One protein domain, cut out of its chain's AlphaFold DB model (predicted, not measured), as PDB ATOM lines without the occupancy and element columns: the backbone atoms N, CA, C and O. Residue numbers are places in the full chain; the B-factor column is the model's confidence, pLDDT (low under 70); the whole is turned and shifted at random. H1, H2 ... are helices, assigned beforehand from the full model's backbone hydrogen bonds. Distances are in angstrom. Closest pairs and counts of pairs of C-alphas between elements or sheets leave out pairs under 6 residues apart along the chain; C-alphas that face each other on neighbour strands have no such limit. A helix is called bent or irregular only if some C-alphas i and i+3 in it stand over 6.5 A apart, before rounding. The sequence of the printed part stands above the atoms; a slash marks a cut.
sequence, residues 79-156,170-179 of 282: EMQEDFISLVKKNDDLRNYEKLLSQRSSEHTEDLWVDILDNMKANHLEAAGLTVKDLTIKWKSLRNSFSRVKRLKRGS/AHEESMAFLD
ATOM      1  N   GLU A  79     161.875 166.118 211.279       97.19
ATOM      2  CA  GLU A  79     161.500 167.523 211.080       97.19
ATOM      3  C   GLU A  79     162.663 168.473 211.388       97.19
ATOM      4  O   GLU A  79     163.068 169.259 210.539       97.19
ATOM      5  N   MET A  80     163.316 168.289 212.539       97.06
ATOM      6  CA  MET A  80     164.501 169.056 212.923       97.06
ATOM      7  C   MET A  80     165.652 168.919 211.912       97.06
ATOM      8  O   MET A  80     166.412 169.859 211.684       97.06
ATOM      9  N   GLN A  81     165.813 167.740 211.302       97.75
ATOM     10  CA  GLN A  81     166.821 167.531 210.262       97.75
ATOM     11  C   GLN A  81     166.452 168.228 208.954       97.75
ATOM     12  O   GLN A  81     167.341 168.784 208.315       97.75
ATOM     13  N   GLU A  82     165.179 168.210 208.562       98.00
ATOM     14  CA  GLU A  82     164.687 168.908 207.371       98.00
ATOM     15  C   GLU A  82     164.831 170.427 207.502       98.00
ATOM     16  O   GLU A  82     165.365 171.072 206.599       98.00
ATOM     17  N   ASP A  83     164.475 170.989 208.656       97.75
ATOM     18  CA  ASP A  83     164.662 172.412 208.942       97.75
ATOM     19  C   ASP A  83     166.138 172.800 208.921       97.75
ATOM     20  O   ASP A  83     166.521 173.784 208.286       97.75
ATOM     21  N   PHE A  84     166.993 171.981 209.536       97.94
ATOM     22  CA  PHE A  84     168.435 172.181 209.485       97.94
ATOM     23  C   PHE A  84     168.966 172.158 208.044       97.94
ATOM     24  O   PHE A  84     169.736 173.036 207.652       97.94
ATOM     25  N   ILE A  85     168.537 171.187 207.230       97.94
ATOM     26  CA  ILE A  85     168.913 171.107 205.813       97.94
ATOM     27  C   ILE A  85     168.409 172.341 205.060       97.94
ATOM     28  O   ILE A  85     169.158 172.880 204.251       97.94
ATOM     29  N   SER A  86     167.192 172.812 205.332       97.81
ATOM     30  CA  SER A  86     166.605 174.010 204.723       97.81
ATOM     31  C   SER A  86     167.385 175.281 205.077       97.81
ATOM     32  O   SER A  86     167.681 176.087 204.194       97.81
ATOM     33  N   LEU A  87     167.798 175.436 206.339       97.56
ATOM     34  CA  LEU A  87     168.647 176.543 206.796       97.56
ATOM     35  C   LEU A  87     170.019 176.507 206.131       97.56
ATOM     36  O   LEU A  87     170.462 177.515 205.580       97.56
ATOM     37  N   VAL A  88     170.671 175.342 206.099       96.56
ATOM     38  CA  VAL A  88     171.924 175.192 205.354       96.56
ATOM     39  C   VAL A  88     171.679 175.514 203.881       96.56
ATOM     40  O   VAL A  88     172.441 176.285 203.318       96.56
ATOM     41  N   LYS A  89     170.575 175.048 203.279       95.69
ATOM     42  CA  LYS A  89     170.156 175.318 201.891       95.69
ATOM     43  C   LYS A  89     169.844 176.801 201.596       95.69
ATOM     44  O   LYS A  89     169.660 177.166 200.437       95.69
ATOM     45  N   LYS A  90     169.804 177.692 202.580       96.12
ATOM     46  CA  LYS A  90     169.732 179.144 202.332       96.12
ATOM     47  C   LYS A  90     171.117 179.799 202.282       96.12
ATOM     48  O   LYS A  90     171.253 180.880 201.727       96.12
ATOM     49  N   ASN A  91     172.143 179.120 202.792       94.00
ATOM     50  CA  ASN A  91     173.494 179.642 202.974       94.00
ATOM     51  C   ASN A  91     174.472 179.012 201.969       94.00
ATOM     52  O   ASN A  91     175.099 177.983 202.238       94.00
ATOM     53  N   ASP A  92     174.623 179.631 200.795       88.81
ATOM     54  CA  ASP A  92     175.477 179.121 199.705       88.81
ATOM     55  C   ASP A  92     176.948 178.940 200.100       88.81
ATOM     56  O   ASP A  92     177.598 177.988 199.654       88.81
ATOM     57  N   ASP A  93     177.452 179.793 200.991       89.31
ATOM     58  CA  ASP A  93     178.839 179.767 201.473       89.31
ATOM     59  C   ASP A  93     179.189 178.477 202.222       89.31
ATOM     60  O   ASP A  93     180.313 177.981 202.125       89.31
ATOM     61  N   LEU A  94     178.212 177.878 202.910       89.62
ATOM     62  CA  LEU A  94     178.405 176.624 203.638       89.62
ATOM     63  C   LEU A  94     178.416 175.398 202.720       89.62
ATOM     64  O   LEU A  94     178.927 174.336 203.095       89.62
ATOM     65  N   ARG A  95     177.837 175.512 201.519       85.75
ATOM     66  CA  ARG A  95     177.630 174.366 200.618       85.75
ATOM     67  C   ARG A  95     178.674 174.331 199.540       85.75
ATOM     68  O   ARG A  95     179.172 173.250 199.243       85.75
ATOM     69  N   ASN A  96     178.988 175.479 198.950       80.19
ATOM     70  CA  ASN A  96     179.879 175.551 197.814       80.19
ATOM     71  C   ASN A  96     181.320 175.357 198.291       80.19
ATOM     72  O   ASN A  96     181.853 176.236 198.957       80.19
ATOM     73  N   TYR A  97     181.959 174.225 197.961       71.75
ATOM     74  CA  TYR A  97     183.388 173.967 198.231       71.75
ATOM     75  C   TYR A  97     184.315 174.473 197.111       71.75
ATOM     76  O   TYR A  97     185.532 174.445 197.270       71.75
ATOM     77  N   GLU A  98     183.746 174.984 196.016       68.75
ATOM     78  CA  GLU A  98     184.484 175.506 194.862       68.75
ATOM     79  C   GLU A  98     184.869 176.977 195.005       68.75
ATOM     80  O   GLU A  98     185.817 177.408 194.351       68.75
ATOM     81  N   LYS A  99     184.202 177.749 195.884       71.50
ATOM     82  CA  LYS A  99     184.700 179.086 196.246       71.50
ATOM     83  C   LYS A  99     186.152 178.958 196.699       71.50
ATOM     84  O   LYS A  99     186.442 178.126 197.572       71.50
ATOM     85  N   LEU A 100     187.030 179.756 196.086       68.94
ATOM     86  CA  LEU A 100     188.464 179.766 196.353       68.94
ATOM     87  C   LEU A 100     188.693 179.797 197.864       68.94
ATOM     88  O   LEU A 100     188.014 180.530 198.582       68.94
ATOM     89  N   LEU A 101     189.644 179.001 198.353       65.62
ATOM     90  CA  LEU A 101     189.960 178.946 199.784       65.62
ATOM     91  C   LEU A 101     190.281 180.341 200.351       65.62
ATOM     92  O   LEU A 101     189.956 180.609 201.499       65.62
ATOM     93  N   SER A 102     190.823 181.244 199.525       65.50
ATOM     94  CA  SER A 102     191.094 182.647 199.870       65.50
ATOM     95  C   SER A 102     189.846 183.493 200.141       65.50
ATOM     96  O   SER A 102     189.942 184.507 200.820       65.50
ATOM     97  N   GLN A 103     188.679 183.094 199.632       68.81
ATOM     98  CA  GLN A 103     187.401 183.783 199.847       68.81
ATOM     99  C   GLN A 103     186.618 183.216 201.036       68.81
ATOM    100  O   GLN A 103     185.593 183.774 201.418       68.81
ATOM    101  N   ARG A 104     187.078 182.109 201.628       71.88
ATOM    102  CA  ARG A 104     186.500 181.561 202.854       71.88
ATOM    103  C   ARG A 104     187.267 182.113 204.037       71.88
ATOM    104  O   ARG A 104     188.275 181.534 204.442       71.88
ATOM    105  N   SER A 105     186.785 183.198 204.630       84.25
ATOM    106  CA  SER A 105     187.227 183.475 205.991       84.25
ATOM    107  C   SER A 105     186.623 182.405 206.907       84.25
ATOM    108  O   SER A 105     185.432 182.077 206.840       84.25
ATOM    109  N   SER A 106     187.475 181.800 207.739       84.94
ATOM    110  CA  SER A 106     187.018 180.864 208.774       84.94
ATOM    111  C   SER A 106     186.007 181.539 209.703       84.94
ATOM    112  O   SER A 106     185.077 180.884 210.155       84.94
ATOM    113  N   GLU A 107     186.179 182.843 209.928       88.19
ATOM    114  CA  GLU A 107     185.306 183.697 210.734       88.19
ATOM    115  C   GLU A 107     183.895 183.790 210.146       88.19
ATOM    116  O   GLU A 107     182.951 183.395 210.814       88.19
ATOM    117  N   HIS A 108     183.750 184.147 208.863       89.25
ATOM    118  CA  HIS A 108     182.429 184.211 208.214       89.25
ATOM    119  C   HIS A 108     181.720 182.857 208.221       89.25
ATOM    120  O   HIS A 108     180.514 182.763 208.416       89.25
ATOM    121  N   THR A 109     182.475 181.770 208.039       91.31
ATOM    122  CA  THR A 109     181.901 180.418 208.097       91.31
ATOM    123  C   THR A 109     181.387 180.089 209.499       91.31
ATOM    124  O   THR A 109     180.347 179.448 209.628       91.31
ATOM    125  N   GLU A 110     182.120 180.484 210.542       93.50
ATOM    126  CA  GLU A 110     181.730 180.285 211.938       93.50
ATOM    127  C   GLU A 110     180.495 181.117 212.298       93.50
ATOM    128  O   GLU A 110     179.557 180.558 212.862       93.50
ATOM    129  N   ASP A 111     180.446 182.381 211.875       95.25
ATOM    130  CA  ASP A 111     179.299 183.271 212.082       95.25
ATOM    131  C   ASP A 111     178.025 182.687 211.446       95.25
ATOM    132  O   ASP A 111     176.997 182.564 212.110       95.25
ATOM    133  N   LEU A 112     178.109 182.167 210.216       96.00
ATOM    134  CA  LEU A 112     176.982 181.477 209.575       96.00
ATOM    135  C   LEU A 112     176.512 180.236 210.352       96.00
ATOM    136  O   LEU A 112     175.323 179.914 210.360       96.00
ATOM    137  N   TRP A 113     177.423 179.498 210.994       97.19
ATOM    138  CA  TRP A 113     177.023 178.368 211.834       97.19
ATOM    139  C   TRP A 113     176.367 178.808 213.141       97.19
ATOM    140  O   TRP A 113     175.481 178.097 213.622       97.19
ATOM    141  N   VAL A 114     176.788 179.940 213.708       97.25
ATOM    142  CA  VAL A 114     176.139 180.556 214.871       97.25
ATOM    143  C   VAL A 114     174.721 180.993 214.500       97.25
ATOM    144  O   VAL A 114     173.781 180.587 215.177       97.25
ATOM    145  N   ASP A 115     174.537 181.661 213.362       97.62
ATOM    146  CA  ASP A 115     173.216 182.090 212.882       97.62
ATOM    147  C   ASP A 115     172.251 180.910 212.669       97.62
ATOM    148  O   ASP A 115     171.061 180.974 213.007       97.62
ATOM    149  N   ILE A 116     172.756 179.799 212.119       97.81
ATOM    150  CA  ILE A 116     171.973 178.565 211.972       97.81
ATOM    151  C   ILE A 116     171.656 177.964 213.340       97.81
ATOM    152  O   ILE A 116     170.542 177.478 213.539       97.81
ATOM    153  N   LEU A 117     172.600 177.975 214.284       97.44
ATOM    154  CA  LEU A 117     172.372 177.465 215.634       97.44
ATOM    155  C   LEU A 117     171.284 178.253 216.359       97.44
ATOM    156  O   LEU A 117     170.408 177.640 216.969       97.44
ATOM    157  N   ASP A 118     171.308 179.574 216.253       97.25
ATOM    158  CA  ASP A 118     170.314 180.439 216.880       97.25
ATOM    159  C   ASP A 118     168.931 180.234 216.252       97.25
ATOM    160  O   ASP A 118     167.946 180.062 216.973       97.25
ATOM    161  N   ASN A 119     168.854 180.096 214.922       97.56
ATOM    162  CA  ASN A 119     167.612 179.705 214.246       97.56
ATOM    163  C   ASN A 119     167.104 178.328 214.697       97.56
ATOM    164  O   ASN A 119     165.903 178.140 214.891       97.56
ATOM    165  N   MET A 120     167.994 177.352 214.870       97.50
ATOM    166  CA  MET A 120     167.618 176.019 215.344       97.50
ATOM    167  C   MET A 120     167.080 176.072 216.776       97.50
ATOM    168  O   MET A 120     166.054 175.462 217.052       97.50
ATOM    169  N   LYS A 121     167.726 176.827 217.671       96.12
ATOM    170  CA  LYS A 121     167.283 177.007 219.063       96.12
ATOM    171  C   LYS A 121     165.956 177.752 219.173       96.12
ATOM    172  O   LYS A 121     165.177 177.450 220.071       96.12
ATOM    173  N   ALA A 122     165.692 178.690 218.265       96.50
ATOM    174  CA  ALA A 122     164.432 179.423 218.225       96.50
ATOM    175  C   ALA A 122     163.248 178.543 217.787       96.50
ATOM    176  O   ALA A 122     162.157 178.672 218.335       96.50
ATOM    177  N   ASN A 123     163.463 177.641 216.823       96.19
ATOM    178  CA  ASN A 123     162.393 176.806 216.263       96.19
ATOM    179  C   ASN A 123     162.228 175.455 216.980       96.19
ATOM    180  O   ASN A 123     161.139 174.890 216.981       96.19
ATOM    181  N   HIS A 124     163.289 174.937 217.609       94.56
ATOM    182  CA  HIS A 124     163.307 173.613 218.235       94.56
ATOM    183  C   HIS A 124     163.764 173.710 219.690       94.56
ATOM    184  O   HIS A 124     164.950 173.883 219.965       94.56
ATOM    185  N   LEU A 125     162.850 173.508 220.645       90.12
ATOM    186  CA  LEU A 125     163.192 173.526 222.076       90.12
ATOM    187  C   LEU A 125     164.249 172.459 222.433       90.12
ATOM    188  O   LEU A 125     165.132 172.690 223.257       90.12
ATOM    189  N   GLU A 126     164.209 171.311 221.752       90.19
ATOM    190  CA  GLU A 126     165.180 170.218 221.906       90.19
ATOM    191  C   GLU A 126     166.606 170.607 221.459       90.19
ATOM    192  O   GLU A 126     167.580 169.958 221.844       90.19
ATOM    193  N   ALA A 127     166.757 171.689 220.684       90.75
ATOM    194  CA  ALA A 127     168.042 172.198 220.210       90.75
ATOM    195  C   ALA A 127     168.784 173.067 221.239       90.75
ATOM    196  O   ALA A 127     169.921 173.464 220.979       90.75
ATOM    197  N   ALA A 128     168.192 173.360 222.404       89.94
ATOM    198  CA  ALA A 128     168.786 174.251 223.406       89.94
ATOM    199  C   ALA A 128     170.213 173.836 223.818       89.94
ATOM    200  O   ALA A 128     171.083 174.691 223.994       89.94
ATOM    201  N   GLY A 129     170.472 172.525 223.899       92.44
ATOM    202  CA  GLY A 129     171.779 171.958 224.248       92.44
ATOM    203  C   GLY A 129     172.769 171.811 223.088       92.44
ATOM    204  O   GLY A 129     173.873 171.317 223.306       92.44
ATOM    205  N   LEU A 130     172.404 172.190 221.859       95.31
ATOM    206  CA  LEU A 130     173.300 172.054 220.713       95.31
ATOM    207  C   LEU A 130     174.410 173.105 220.718       95.31
ATOM    208  O   LEU A 130     174.213 174.278 221.055       95.31
ATOM    209  N   THR A 131     175.575 172.671 220.244       96.38
ATOM    210  CA  THR A 131     176.712 173.532 219.923       96.38
ATOM    211  C   THR A 131     176.928 173.615 218.410       96.38
ATOM    212  O   THR A 131     176.507 172.737 217.651       96.38
ATOM    213  N   VAL A 132     177.666 174.631 217.951       96.56
ATOM    214  CA  VAL A 132     178.109 174.751 216.545       96.56
ATOM    215  C   VAL A 132     178.850 173.488 216.083       96.56
ATOM    216  O   VAL A 132     178.685 173.007 214.958       96.56
ATOM    217  N   LYS A 133     179.634 172.882 216.978       95.75
ATOM    218  CA  LYS A 133     180.355 171.640 216.698       95.75
ATOM    219  C   LYS A 133     179.404 170.476 216.402       95.75
ATOM    220  O   LYS A 133     179.675 169.687 215.500       95.75
ATOM    221  N   ASP A 134     178.277 170.386 217.100       96.06
ATOM    222  CA  ASP A 134     177.288 169.335 216.852       96.06
ATOM    223  C   ASP A 134     176.616 169.513 215.488       96.06
ATOM    224  O   ASP A 134     176.463 168.537 214.750       96.06
ATOM    225  N   LEU A 135     176.300 170.757 215.104       96.62
ATOM    226  CA  LEU A 135     175.749 171.072 213.783       96.62
ATOM    227  C   LEU A 135     176.713 170.694 212.658       96.62
ATOM    228  O   LEU A 135     176.322 170.020 211.704       96.62
ATOM    229  N   THR A 136     177.989 171.062 212.780       95.69
ATOM    230  CA  THR A 136     179.003 170.737 211.763       95.69
ATOM    231  C   THR A 136     179.219 169.225 211.628       95.69
ATOM    232  O   THR A 136     179.306 168.704 210.511       95.69
ATOM    233  N   ILE A 137     179.238 168.486 212.745       95.62
ATOM    234  CA  ILE A 137     179.313 167.016 212.747       95.62
ATOM    235  C   ILE A 137     178.067 166.413 212.091       95.62
ATOM    236  O   ILE A 137     178.186 165.525 211.237       95.62
ATOM    237  N   LYS A 138     176.874 166.898 212.452       97.00
ATOM    238  CA  LYS A 138     175.607 166.425 211.888       97.00
ATOM    239  C   LYS A 138     175.540 166.682 210.385       97.00
ATOM    240  O   LYS A 138     175.216 165.760 209.635       97.00
ATOM    241  N   TRP A 139     175.929 167.872 209.933       96.44
ATOM    242  CA  TRP A 139     175.998 168.226 208.515       96.44
ATOM    243  C   TRP A 139     176.940 167.307 207.738       96.44
ATOM    244  O   TRP A 139     176.570 166.757 206.698       96.44
ATOM    245  N   LYS A 140     178.138 167.051 208.277       95.19
ATOM    246  CA  LYS A 140     179.092 166.105 207.682       95.19
ATOM    247  C   LYS A 140     178.489 164.703 207.553       95.19
ATOM    248  O   LYS A 140     178.645 164.059 206.515       95.19
ATOM    249  N   SER A 141     177.781 164.236 208.580       96.25
ATOM    250  CA  SER A 141     177.104 162.933 208.572       96.25
ATOM    251  C   SER A 141     176.000 162.851 207.506       96.25
ATOM    252  O   SER A 141     175.952 161.883 206.738       96.25
ATOM    253  N   LEU A 142     175.164 163.891 207.392       96.62
ATOM    254  CA  LEU A 142     174.125 163.997 206.363       96.62
ATOM    255  C   LEU A 142     174.732 163.972 204.956       96.62
ATOM    256  O   LEU A 142     174.327 163.168 204.117       96.62
ATOM    257  N   ARG A 143     175.778 164.768 204.709       95.06
ATOM    258  CA  ARG A 143     176.453 164.824 203.405       95.06
ATOM    259  C   ARG A 143     177.099 163.493 203.007       95.06
ATOM    260  O   ARG A 143     177.028 163.088 201.843       95.06
ATOM    261  N   ASN A 144     177.710 162.794 203.963       93.62
ATOM    262  CA  ASN A 144     178.275 161.461 203.737       93.62
ATOM    263  C   ASN A 144     177.182 160.444 203.379       93.62
ATOM    264  O   ASN A 144     177.360 159.641 202.460       93.62
ATOM    265  N   SER A 145     176.046 160.504 204.077       94.94
ATOM    266  CA  SER A 145     174.886 159.646 203.823       94.94
ATOM    267  C   SER A 145     174.304 159.900 202.432       94.94
ATOM    268  O   SER A 145     174.150 158.954 201.661       94.94
ATOM    269  N   PHE A 146     174.114 161.170 202.057       94.62
ATOM    270  CA  PHE A 146     173.688 161.566 200.713       94.62
ATOM    271  C   PHE A 146     174.635 161.023 199.635       94.62
ATOM    272  O   PHE A 146     174.209 160.342 198.704       94.62
ATOM    273  N   SER A 147     175.946 161.226 199.806       92.00
ATOM    274  CA  SER A 147     176.964 160.747 198.859       92.00
ATOM    275  C   SER A 147     176.931 159.223 198.692       92.00
ATOM    276  O   SER A 147     177.081 158.705 197.582       92.00
ATOM    277  N   ARG A 148     176.700 158.484 199.786       90.88
ATOM    278  CA  ARG A 148     176.548 157.024 199.763       90.88
ATOM    279  C   ARG A 148     175.302 156.604 198.986       90.88
ATOM    280  O   ARG A 148     175.412 155.715 198.145       90.88
ATOM    281  N   VAL A 149     174.156 157.239 199.237       91.31
ATOM    282  CA  VAL A 149     172.894 156.959 198.528       91.31
ATOM    283  C   VAL A 149     173.044 157.244 197.033       91.31
ATOM    284  O   VAL A 149     172.720 156.386 196.214       91.31
ATOM    285  N   LYS A 150     173.637 158.384 196.655       89.94
ATOM    286  CA  LYS A 150     173.906 158.718 195.247       89.94
ATOM    287  C   LYS A 150     174.825 157.699 194.575       89.94
ATOM    288  O   LYS A 150     174.566 157.311 193.440       89.94
ATOM    289  N   ARG A 151     175.879 157.237 195.259       87.12
ATOM    290  CA  ARG A 151     176.772 156.197 194.723       87.12
ATOM    291  C   ARG A 151     176.046 154.870 194.522       87.12
ATOM    292  O   ARG A 151     176.261 154.238 193.497       87.12
ATOM    293  N   LEU A 152     175.190 154.468 195.462       85.56
ATOM    294  CA  LEU A 152     174.381 153.253 195.329       85.56
ATOM    295  C   LEU A 152     173.450 153.334 194.114       85.56
ATOM    296  O   LEU A 152     173.429 152.407 193.317       85.56
ATOM    297  N   LYS A 153     172.770 154.472 193.918       86.06
ATOM    298  CA  LYS A 153     171.890 154.690 192.758       86.06
ATOM    299  C   LYS A 153     172.627 154.759 191.420       86.06
ATOM    300  O   LYS A 153     172.086 154.344 190.406       86.06
ATOM    301  N   ARG A 154     173.848 155.304 191.396       82.81
ATOM    302  CA  ARG A 154     174.676 155.363 190.177       82.81
ATOM    303  C   ARG A 154     175.346 154.024 189.855       82.81
ATOM    304  O   ARG A 154     175.559 153.729 188.692       82.81
ATOM    305  N   GLY A 155     175.715 153.247 190.874       69.94
ATOM    306  CA  GLY A 155     176.430 151.977 190.723       69.94
ATOM    307  C   GLY A 155     175.537 150.768 190.441       69.94
ATOM    308  O   GLY A 155     176.054 149.720 190.079       69.94
ATOM    309  N   SER A 156     174.214 150.895 190.578       65.00
ATOM    310  CA  SER A 156     173.259 149.816 190.305       65.00
ATOM    311  C   SER A 156     172.963 149.614 188.812       65.00
ATOM    312  O   SER A 156     171.976 148.980 188.465       65.00
ATOM    313  N   ALA A 170     165.062 159.489 203.389       96.44
ATOM    314  CA  ALA A 170     164.071 160.532 203.674       96.44
ATOM    315  C   ALA A 170     164.515 161.929 203.200       96.44
ATOM    316  O   ALA A 170     163.735 162.645 202.589       96.44
ATOM    317  N   HIS A 171     165.799 162.245 203.377       96.69
ATOM    318  CA  HIS A 171     166.392 163.546 203.055       96.69
ATOM    319  C   HIS A 171     166.875 163.679 201.603       96.69
ATOM    320  O   HIS A 171     167.572 164.635 201.264       96.69
ATOM    321  N   GLU A 172     166.597 162.695 200.743       94.75
ATOM    322  CA  GLU A 172     167.163 162.665 199.395       94.75
ATOM    323  C   GLU A 172     166.755 163.883 198.558       94.75
ATOM    324  O   GLU A 172     167.609 164.491 197.916       94.75
ATOM    325  N   GLU A 173     165.475 164.252 198.586       95.69
ATOM    326  CA  GLU A 173     164.955 165.387 197.815       95.69
ATOM    327  C   GLU A 173     165.454 166.715 198.383       95.69
ATOM    328  O   GLU A 173     165.958 167.564 197.645       95.69
ATOM    329  N   SER A 174     165.411 166.869 199.705       97.19
ATOM    330  CA  SER A 174     165.854 168.086 200.385       97.19
ATOM    331  C   SER A 174     167.340 168.365 200.195       97.19
ATOM    332  O   SER A 174     167.733 169.528 200.133       97.19
ATOM    333  N   MET A 175     168.168 167.324 200.042       96.75
ATOM    334  CA  MET A 175     169.609 167.444 199.799       96.75
ATOM    335  C   MET A 175     170.004 167.425 198.315       96.75
ATOM    336  O   MET A 175     171.194 167.539 198.015       96.75
ATOM    337  N   ALA A 176     169.051 167.338 197.379       95.12
ATOM    338  CA  ALA A 176     169.332 167.261 195.940       95.12
ATOM    339  C   ALA A 176     170.144 168.457 195.407       95.12
ATOM    340  O   ALA A 176     170.927 168.301 194.475       95.12
ATOM    341  N   PHE A 177     170.054 169.627 196.052       94.56
ATOM    342  CA  PHE A 177     170.857 170.809 195.702       94.56
ATOM    343  C   PHE A 177     172.376 170.574 195.800       94.56
ATOM    344  O   PHE A 177     173.166 171.349 195.272       94.56
ATOM    345  N   LEU A 178     172.818 169.526 196.504       93.50
ATOM    346  CA  LEU A 178     174.233 169.178 196.580       93.50
ATOM    347  C   LEU A 178     174.765 168.544 195.294       93.50
ATOM    348  O   LEU A 178     175.983 168.482 195.140       93.50
ATOM    349  N   ASP A 179     173.906 168.081 194.384       91.31
ATOM    350  CA  ASP A 179     174.344 167.513 193.104       91.31
ATOM    351  C   ASP A 179     175.083 168.537 192.234       91.31
ATOM    352  O   ASP A 179     176.010 168.169 191.515       91.31
TER     353      ASP A 179
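AT A GLANCE: This is residues 79 to 156 and 170 to 179 of the 282 residues of an uncharacterized protein of Aphidius gifuensis (UniProt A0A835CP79). The long helix H5 starts at the middle of H3 and runs away from it nearly at a right angle, as the stem of a T. H1 lies beside H3 and crosses over the first half of H5, while short H6 sits farther along H5. The printed part has 88 residues with six named helices, H1 to H6 in chain order, and no named strand: all helix. It is compact, with a radius of gyration of the C-alphas of 13.9 A, and flat, spanning 41 by 35 by 19 A.

IN THESE COORDINATES: H5, residues 132 to 155, is 34.5 A long and ends at C-alpha 155, (176.430, 151.977, 190.723). H3, residues 106 to 123, is 26.1 A long. H1, residues 79 to 88, is 14.2 A long and begins at C-alpha 79, (161.500, 167.523, 211.080). H2 is residues 92 to 95, 5.3 A; H4 is residues 125 to 129, 9.0 A; H6 is residues 176 to 179, 5.8 A.

HOW THE PARTS SIT: H5 touches H3 about perpendicular, at 87 degrees; their closest C-alphas, Val 132 and Trp 113, are 6.0 A apart. H1 touches H3 through residues 116 to 120 of H3, closest C-alphas Leu 87 and Ile 116 at 6.5 A, opposite ways at a shallow tilt of 32 degrees, only just short of steep. H2 only just touches H3, with 3 pairs of C-alphas within 8 A, the closest Leu 94 and Thr 109 at 6.8 A. H4 and H3 touch only at the corner, and only just, with 3 pairs, the closest Lys 121 and Ala 127 at 5.0 A. H5 and H6 are near each other, with 8 pairs of C-alphas within 10 A. In H1, H3 and H5 every O i to N i+4 pair is within hydrogen-bond range; in H4, irregular with C-alphas 126 and 129 at 7.2 A, 0 of 1 is, and 1 of 2 O i to N i+3 pairs; H2 and H6 are too short for an i+4 pair.

THE WHOLE: Residues 157 to 169 are not printed; C-alphas 156 and 170 are 19.4 A apart. Residues 97 to 102 and 151 to 156 stand free. Residues 98, 100 to 103 and 155 to 156 have pLDDT under 70.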